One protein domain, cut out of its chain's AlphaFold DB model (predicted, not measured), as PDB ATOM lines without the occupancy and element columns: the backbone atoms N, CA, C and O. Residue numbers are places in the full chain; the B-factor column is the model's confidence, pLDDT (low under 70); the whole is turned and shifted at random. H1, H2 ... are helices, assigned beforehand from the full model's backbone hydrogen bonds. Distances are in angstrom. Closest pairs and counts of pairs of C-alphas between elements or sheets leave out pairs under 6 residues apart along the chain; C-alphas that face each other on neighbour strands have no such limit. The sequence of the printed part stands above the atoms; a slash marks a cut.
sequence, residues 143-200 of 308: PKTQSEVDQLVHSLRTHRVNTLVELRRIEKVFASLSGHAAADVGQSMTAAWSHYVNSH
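AT A GLANCE: This is residues 143 to 200 of the 308 residues of an uncharacterized protein of Pseudovirgaria hyperparasitica (UniProt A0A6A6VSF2). Three helices form a small up-and-down bundle, each running against the one before, with H3 packed on both H1 and H2, and H1 and H2 more loosely together. The 58 printed residues hold H1, H2 and H3 in that order and no named strand, class all helix. The whole is compact, radius of gyration of the C-alphas 10.7 A, and elongated, spanning 32 by 17 by 16 A.

IN THESE COORDINATES: H1, residues 146 to 157, begins at C-alpha 146 (7.281, -25.114, -40.090) and is 16.5 A long. H2, residues 164 to 176, is 18.6 A long. H3, residues 182 to 198, is 24.0 A long and ends at C-alpha 198 (-19.733, -15.398, -33.492).

HOW THE PARTS SIT: H1 and H2 are close but not clearly touching, C-alphas of Leu 152 and Ile 170 closest at 7.3 A; they run opposite ways at 36 degrees, only just a steep tilt. H2 and H3, a helical hairpin, touch, closest C-alphas Phe 174 and Val 185 at 7.1 A, with a shallow tilt of 14 degrees. H1, with residues 153 to 157 alone, touches residues 185 to 192 of H3, closest C-alphas Leu 156 and Ala 192 at 5.7 A; they run the same way at a shallow tilt of 26 degrees. In H1, H2 and H3 every O i to N i+4 pair is within hydrogen-bond range.

THE WHOLE: The C-alphas farthest apart, of Lys 144 and His 200, are 33.2 A apart. The printed part has no cut and no long link. pLDDT is under 70 at residues 143 to 144 and 178 to 182.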
ATOM      1  N   PRO A 143       5.453 -27.881 -31.901       60.25
ATOM      2  CA  PRO A 143       5.684 -28.063 -33.324       60.25
ATOM      3  C   PRO A 143       7.149 -27.734 -33.582       60.25
ATOM      4  O   PRO A 143       7.626 -26.636 -33.295       60.25
ATOM      5  N   LYS A 144       7.886 -28.748 -34.019       64.38
ATOM      6  CA  LYS A 144       9.330 -28.674 -34.238       64.38
ATOM      7  C   LYS A 144       9.626 -28.208 -35.657       64.38
ATOM      8  O   LYS A 144      10.763 -27.855 -35.951       64.38
ATOM      9  N   THR A 145       8.622 -28.228 -36.537       80.31
ATOM     10  CA  THR A 145       8.768 -27.939 -37.964       80.31
ATOM     11  C   THR A 145       7.765 -26.894 -38.447       80.31
ATOM     12  O   THR A 145       6.630 -26.831 -37.975       80.31
ATOM     13  N   GLN A 146       8.162 -26.097 -39.445       81.62
ATOM     14  CA  GLN A 146       7.281 -25.114 -40.090       81.62
ATOM     15  C   GLN A 146       6.021 -25.771 -40.679       81.62
ATOM     16  O   GLN A 146       4.929 -25.228 -40.565       81.62
ATOM     17  N   SER A 147       6.149 -26.993 -41.208       85.38
ATOM     18  CA  SER A 147       5.014 -27.743 -41.751       85.38
ATOM     19  C   SER A 147       3.925 -28.027 -40.711       85.38
ATOM     20  O   SER A 147       2.751 -28.054 -41.072       85.38
ATOM     21  N   GLU A 148       4.276 -28.263 -39.445       86.69
ATOM     22  CA  GLU A 148       3.286 -28.475 -38.378       86.69
ATOM     23  C   GLU A 148       2.569 -27.165 -38.033       86.69
ATOM     24  O   GLU A 148       1.356 -27.155 -37.827       86.69
ATOM     25  N   VAL A 149       3.299 -26.045 -38.025       86.88
ATOM     26  CA  VAL A 149       2.717 -24.710 -37.831       86.88
ATOM     27  C   VAL A 149       1.720 -24.397 -38.947       86.88
ATOM     28  O   VAL A 149       0.596 -23.986 -38.661       86.88
ATOM     29  N   ASP A 150       2.078 -24.675 -40.200       88.25
ATOM     30  CA  ASP A 150       1.209 -24.445 -41.356       88.25
ATOM     31  C   ASP A 150      -0.065 -25.307 -41.296       88.25
ATOM     32  O   ASP A 150      -1.156 -24.831 -41.621       88.25
ATOM     33  N   GLN A 151       0.031 -26.551 -40.808       90.19
ATOM     34  CA  GLN A 151      -1.134 -27.414 -40.573       90.19
ATOM     35  C   GLN A 151      -2.064 -26.857 -39.487       90.19
ATOM     36  O   GLN A 151      -3.289 -26.902 -39.643       90.19
ATOM     37  N   LEU A 152      -1.511 -26.306 -38.400       90.81
ATOM     38  CA  LEU A 152      -2.304 -25.653 -37.355       90.81
ATOM     39  C   LEU A 152      -2.998 -24.402 -37.898       90.81
ATOM     40  O   LEU A 152      -4.201 -24.233 -37.702       90.81
ATOM     41  N   VAL A 153      -2.275 -23.566 -38.645       90.25
ATOM     42  CA  VAL A 153      -2.833 -22.381 -39.309       90.25
ATOM     43  C   VAL A 153      -3.957 -22.771 -40.271       90.25
ATOM     44  O   VAL A 153      -5.035 -22.176 -40.236       90.25
ATOM     45  N   HIS A 154      -3.756 -23.804 -41.091       91.62
ATOM     46  CA  HIS A 154      -4.791 -24.325 -41.982       91.62
ATOM     47  C   HIS A 154      -6.021 -24.832 -41.209       91.62
ATOM     48  O   HIS A 154      -7.157 -24.540 -41.589       91.62
ATOM     49  N   SER A 155      -5.814 -25.533 -40.092       92.31
ATOM     50  CA  SER A 155      -6.901 -26.036 -39.237       92.31
ATOM     51  C   SER A 155      -7.727 -24.908 -38.607       92.31
ATOM     52  O   SER A 155      -8.949 -25.022 -38.510       92.31
ATOM     53  N   LEU A 156      -7.080 -23.800 -38.230       92.44
ATOM     54  CA  LEU A 156      -7.759 -22.607 -37.715       92.44
ATOM     55  C   LEU A 156      -8.573 -21.898 -38.802       92.44
ATOM     56  O   LEU A 156      -9.729 -21.546 -38.570       92.44
ATOM     57  N   ARG A 157      -7.991 -21.724 -39.996       91.38
ATOM     58  CA  ARG A 157      -8.643 -21.058 -41.140       91.38
ATOM     59  C   ARG A 157      -9.846 -21.833 -41.670       91.38
ATOM     60  O   ARG A 157     -10.802 -21.232 -42.138       91.38
ATOM     61  N   THR A 158      -9.800 -23.161 -41.594       92.69
ATOM     62  CA  THR A 158     -10.914 -24.042 -41.983       92.69
ATOM     63  C   THR A 158     -11.934 -24.252 -40.863       92.69
ATOM     64  O   THR A 158     -12.903 -24.980 -41.058       92.69
ATOM     65  N   HIS A 159     -11.721 -23.643 -39.688       90.25
ATOM     66  CA  HIS A 159     -12.565 -23.784 -38.497       90.25
ATOM     67  C   HIS A 159     -12.812 -25.239 -38.069       90.25
ATOM     68  O   HIS A 159     -13.793 -25.536 -37.388       90.25
ATOM     69  N   ARG A 160     -11.906 -26.154 -38.439       85.06
ATOM     70  CA  ARG A 160     -11.982 -27.567 -38.051       85.06
ATOM     71  C   ARG A 160     -11.813 -27.741 -36.543       85.06
ATOM     72  O   ARG A 160     -12.364 -28.672 -35.967       85.06
ATOM     73  N   VAL A 161     -11.052 -26.836 -35.935       84.56
ATOM     74  CA  VAL A 161     -10.853 -26.732 -34.493       84.56
ATOM     75  C   VAL A 161     -11.764 -25.630 -33.962       84.56
ATOM     76  O   VAL A 161     -11.544 -24.453 -34.248       84.56
ATOM     77  N   ASN A 162     -12.799 -26.009 -33.216       86.38
ATOM     78  CA  ASN A 162     -13.836 -25.087 -32.744       86.38
ATOM     79  C   ASN A 162     -14.201 -25.270 -31.265       86.38
ATOM     80  O   ASN A 162     -15.231 -24.761 -30.830       86.38
ATOM     81  N   THR A 163     -13.370 -25.971 -30.495       90.62
ATOM     82  CA  THR A 163     -13.537 -26.095 -29.044       90.62
ATOM     83  C   THR A 163     -12.590 -25.152 -28.312       90.62
ATOM     84  O   THR A 163     -11.461 -24.911 -28.756       90.62
ATOM     85  N   LEU A 164     -13.018 -24.631 -27.159       92.62
ATOM     86  CA  LEU A 164     -12.188 -23.737 -26.352       92.62
ATOM     87  C   LEU A 164     -10.852 -24.385 -25.966       92.62
ATOM     88  O   LEU A 164      -9.806 -23.745 -26.044       92.62
ATOM     89  N   VAL A 165     -10.870 -25.666 -25.590       90.81
ATOM     90  CA  VAL A 165      -9.672 -26.403 -25.153       90.81
ATOM     91  C   VAL A 165      -8.643 -26.520 -26.277       90.81
ATOM     92  O   VAL A 165      -7.456 -26.283 -26.049       90.81
ATOM     93  N   GLU A 166      -9.072 -26.856 -27.493       91.25
ATOM     94  CA  GLU A 166      -8.155 -26.985 -28.624       91.25
ATOM     95  C   GLU A 166      -7.628 -25.625 -29.090       91.25
ATOM     96  O   GLU A 166      -6.426 -25.492 -29.323       91.25
ATOM     97  N   LEU A 167      -8.479 -24.594 -29.148       93.25
ATOM     98  CA  LEU A 167      -8.032 -23.232 -29.454       93.25
ATOM     99  C   LEU A 167      -7.008 -22.745 -28.421       93.25
ATOM    100  O   LEU A 167      -5.964 -22.214 -28.791       93.25
ATOM    101  N   ARG A 168      -7.228 -23.011 -27.127       92.00
ATOM    102  CA  ARG A 168      -6.251 -22.716 -26.066       92.00
ATOM    103  C   ARG A 168      -4.957 -23.502 -26.211       92.00
ATOM    104  O   ARG A 168      -3.884 -22.953 -25.960       92.00
ATOM    105  N   ARG A 169      -5.029 -24.773 -26.608       90.38
ATOM    106  CA  ARG A 169      -3.839 -25.591 -26.878       90.38
ATOM    107  C   ARG A 169      -3.010 -24.979 -28.007       90.38
ATOM    108  O   ARG A 169      -1.801 -24.831 -27.843       90.38
ATOM    109  N   ILE A 170      -3.648 -24.601 -29.114       90.19
ATOM    110  CA  ILE A 170      -2.976 -23.976 -30.261       90.19
ATOM    111  C   ILE A 170      -2.410 -22.604 -29.875       90.19
ATOM    112  O   ILE A 170      -1.266 -22.306 -30.206       90.19
ATOM    113  N   GLU A 171      -3.140 -21.807 -29.095       89.31
ATOM    114  CA  GLU A 171      -2.655 -20.518 -28.589       89.31
ATOM    115  C   GLU A 171      -1.380 -20.669 -27.752       89.31
ATOM    116  O   GLU A 171      -0.419 -19.932 -27.956       89.31
ATOM    117  N   LYS A 172      -1.331 -21.651 -26.838       87.38
ATOM    118  CA  LYS A 172      -0.131 -21.940 -26.030       87.38
ATOM    119  C   LYS A 172       1.053 -22.366 -26.901       87.38
ATOM    120  O   LYS A 172       2.182 -21.961 -26.636       87.38
ATOM    121  N   VAL A 173       0.791 -23.152 -27.944       86.94
ATOM    122  CA  VAL A 173       1.799 -23.531 -28.939       86.94
ATOM    123  C   VAL A 173       2.330 -22.291 -29.660       86.94
ATOM    124  O   VAL A 173       3.537 -22.083 -29.704       86.94
ATOM    125  N   PHE A 174       1.453 -21.421 -30.153       85.50
ATOM    126  CA  PHE A 174       1.847 -20.203 -30.858       85.50
ATOM    127  C   PHE A 174       2.577 -19.196 -29.970       85.50
ATOM    128  O   PHE A 174       3.547 -18.597 -30.418       85.50
ATOM    129  N   ALA A 175       2.192 -19.066 -28.700       82.75
ATOM    130  CA  ALA A 175       2.892 -18.218 -27.737       82.75
ATOM    131  C   ALA A 175       4.344 -18.665 -27.474       82.75
ATOM    132  O   ALA A 175       5.166 -17.855 -27.055       82.75
ATOM    133  N   SER A 176       4.673 -19.939 -27.722       81.75
ATOM    134  CA  SER A 176       6.047 -20.453 -27.614       81.75
ATOM    135  C   SER A 176       6.898 -20.222 -28.870       81.75
ATOM    136  O   SER A 176       8.122 -20.332 -28.811       81.75
ATOM    137  N   LEU A 177       6.269 -19.886 -30.002       77.75
ATOM    138  CA  LEU A 177       6.936 -19.639 -31.277       77.75
ATOM    139  C   LEU A 177       7.352 -18.162 -31.370       77.75
ATOM    140  O   LEU A 177       6.672 -17.333 -31.969       77.75
ATOM    141  N   SER A 178       8.482 -17.817 -30.759       59.44
ATOM    142  CA  SER A 178       9.065 -16.474 -30.849       59.44
ATOM    143  C   SER A 178       9.695 -16.246 -32.235       59.44
ATOM    144  O   SER A 178      10.646 -16.942 -32.586       59.44
ATOM    145  N   GLY A 179       9.226 -15.269 -33.026       67.31
ATOM    146  CA  GLY A 179       9.899 -14.866 -34.275       67.31
ATOM    147  C   GLY A 179       9.001 -14.276 -35.370       67.31
ATOM    148  O   GLY A 179       7.855 -13.910 -35.130       67.31
ATOM    149  N   HIS A 180       9.527 -14.201 -36.599       53.84
ATOM    150  CA  HIS A 180       8.879 -13.598 -37.779       53.84
ATOM    151  C   HIS A 180       7.570 -14.294 -38.212       53.84
ATOM    152  O   HIS A 180       6.738 -13.671 -38.860       53.84
ATOM    153  N   ALA A 181       7.342 -15.547 -37.798       61.50
ATOM    154  CA  ALA A 181       6.084 -16.269 -38.020       61.50
ATOM    155  C   ALA A 181       4.921 -15.766 -37.135       61.50
ATOM    156  O   ALA A 181       3.772 -16.152 -37.344       61.50
ATOM    157  N   ALA A 182       5.187 -14.901 -36.150       67.06
ATOM    158  CA  ALA A 182       4.183 -14.449 -35.186       67.06
ATOM    159  C   ALA A 182       3.051 -13.613 -35.816       67.06
ATOM    160  O   ALA A 182       1.928 -13.635 -35.311       67.06
ATOM    161  N   ALA A 183       3.317 -12.895 -36.915       70.81
ATOM    162  CA  ALA A 183       2.314 -12.046 -37.561       70.81
ATOM    163  C   ALA A 183       1.203 -12.869 -38.244       70.81
ATOM    164  O   ALA A 183       0.022 -12.671 -37.947       70.81
ATOM    165  N   ASP A 184       1.570 -13.838 -39.088       74.81
ATOM    166  CA  ASP A 184       0.620 -14.676 -39.843       74.81
ATOM    167  C   ASP A 184      -0.190 -15.609 -38.933       74.81
ATOM    168  O   ASP A 184      -1.391 -15.858 -39.128       74.81
ATOM    169  N   VAL A 185       0.478 -16.103 -37.894       84.50
ATOM    170  CA  VAL A 185      -0.099 -16.956 -36.860       84.50
ATOM    171  C   VAL A 185      -1.091 -16.169 -35.999       84.50
ATOM    172  O   VAL A 185      -2.207 -16.636 -35.755       84.50
ATOM    173  N   GLY A 186      -0.734 -14.944 -35.600       85.44
ATOM    174  CA  GLY A 186      -1.590 -14.069 -34.801       85.44
ATOM    175  C   GLY A 186      -2.904 -13.715 -35.500       85.44
ATOM    176  O   GLY A 186      -3.967 -13.777 -34.879       85.44
ATOM    177  N   GLN A 187      -2.861 -13.417 -36.804       87.38
ATOM    178  CA  GLN A 187      -4.068 -13.146 -37.597       87.38
ATOM    179  C   GLN A 187      -4.993 -14.368 -37.657       87.38
ATOM    180  O   GLN A 187      -6.193 -14.256 -37.400       87.38
ATOM    181  N   SER A 188      -4.428 -15.547 -37.929       89.75
ATOM    182  CA  SER A 188      -5.195 -16.794 -38.023       89.75
ATOM    183  C   SER A 188      -5.831 -17.170 -36.679       89.75
ATOM    184  O   SER A 188      -6.989 -17.589 -36.635       89.75
ATOM    185  N   MET A 189      -5.119 -16.947 -35.571       90.69
ATOM    186  CA  MET A 189      -5.648 -17.154 -34.221       90.69
ATOM    187  C   MET A 189      -6.767 -16.157 -33.876       90.69
ATOM    188  O   MET A 189      -7.798 -16.551 -33.333       90.69
ATOM    189  N   THR A 190      -6.599 -14.882 -34.239       90.38
ATOM    190  CA  THR A 190      -7.617 -13.836 -34.024       90.38
ATOM    191  C   THR A 190      -8.910 -14.167 -34.771       90.38
ATOM    192  O   THR A 190     -10.000 -14.113 -34.198       90.38
ATOM    193  N   ALA A 191      -8.795 -14.568 -36.041       91.69
ATOM    194  CA  ALA A 191      -9.936 -14.964 -36.861       91.69
ATOM    195  C   ALA A 191     -10.666 -16.183 -36.276       91.69
ATOM    196  O   ALA A 191     -11.897 -16.195 -36.219       91.69
ATOM    197  N   ALA A 192      -9.927 -17.180 -35.779       93.69
ATOM    198  CA  ALA A 192     -10.513 -18.359 -35.149       93.69
ATOM    199  C   ALA A 192     -11.279 -18.022 -33.859       93.69
ATOM    200  O   ALA A 192     -12.403 -18.491 -33.684       93.69
ATOM    201  N   TRP A 193     -10.730 -17.165 -32.988       94.44
ATOM    202  CA  TRP A 193     -11.439 -16.710 -31.785       94.44
ATOM    203  C   TRP A 193     -12.697 -15.910 -32.114       94.44
ATOM    204  O   TRP A 193     -13.739 -16.121 -31.494       94.44
ATOM    205  N   SER A 194     -12.616 -15.021 -33.106       93.62
ATOM    206  CA  SER A 194     -13.779 -14.277 -33.592       93.62
ATOM    207  C   SER A 194     -14.866 -15.228 -34.097       93.62
ATOM    208  O   SER A 194     -16.017 -15.139 -33.670       93.62
ATOM    209  N   HIS A 195     -14.500 -16.203 -34.935       94.62
ATOM    210  CA  HIS A 195     -15.434 -17.208 -35.433       94.62
ATOM    211  C   HIS A 195     -16.050 -18.030 -34.295       94.62
ATOM    212  O   HIS A 195     -17.266 -18.202 -34.259       94.62
ATOM    213  N   TYR A 196     -15.252 -18.504 -33.337       95.69
ATOM    214  CA  TYR A 196     -15.725 -19.293 -32.194       95.69
ATOM    215  C   TYR A 196     -16.831 -18.577 -31.398       95.69
ATOM    216  O   TYR A 196     -17.864 -19.163 -31.071       95.69
ATOM    217  N   VAL A 197     -16.663 -17.281 -31.138       95.81
ATOM    218  CA  VAL A 197     -17.679 -16.493 -30.426       95.81
ATOM    219  C   VAL A 197     -18.891 -16.201 -31.319       95.81
ATOM    220  O   VAL A 197     -20.031 -16.336 -30.875       95.81
ATOM    221  N   ASN A 198     -18.665 -15.816 -32.578       95.00
ATOM    222  CA  ASN A 198     -19.733 -15.398 -33.492       95.00
ATOM    223  C   ASN A 198     -20.581 -16.566 -34.031       95.00
ATOM    224  O   ASN A 198     -21.739 -16.357 -34.372       95.00
ATOM    225  N   SER A 199     -20.053 -17.792 -34.054       93.62
ATOM    226  CA  SER A 199     -20.751 -19.014 -34.500       93.62
ATOM    227  C   SER A 199     -21.550 -19.723 -33.394       93.62
ATOM    228  O   SER A 199     -21.931 -20.881 -33.544       93.62
ATOM    229  N   HIS A 200     -21.807 -19.051 -32.265       94.50
ATOM    230  CA  HIS A 200     -22.491 -19.600 -31.083       94.50
ATOM    231  C   HIS A 200     -21.785 -20.780 -30.383       94.50
ATOM    232  O   HIS A 200     -22.380 -21.383 -29.483       94.50
TER     233      HIS A 200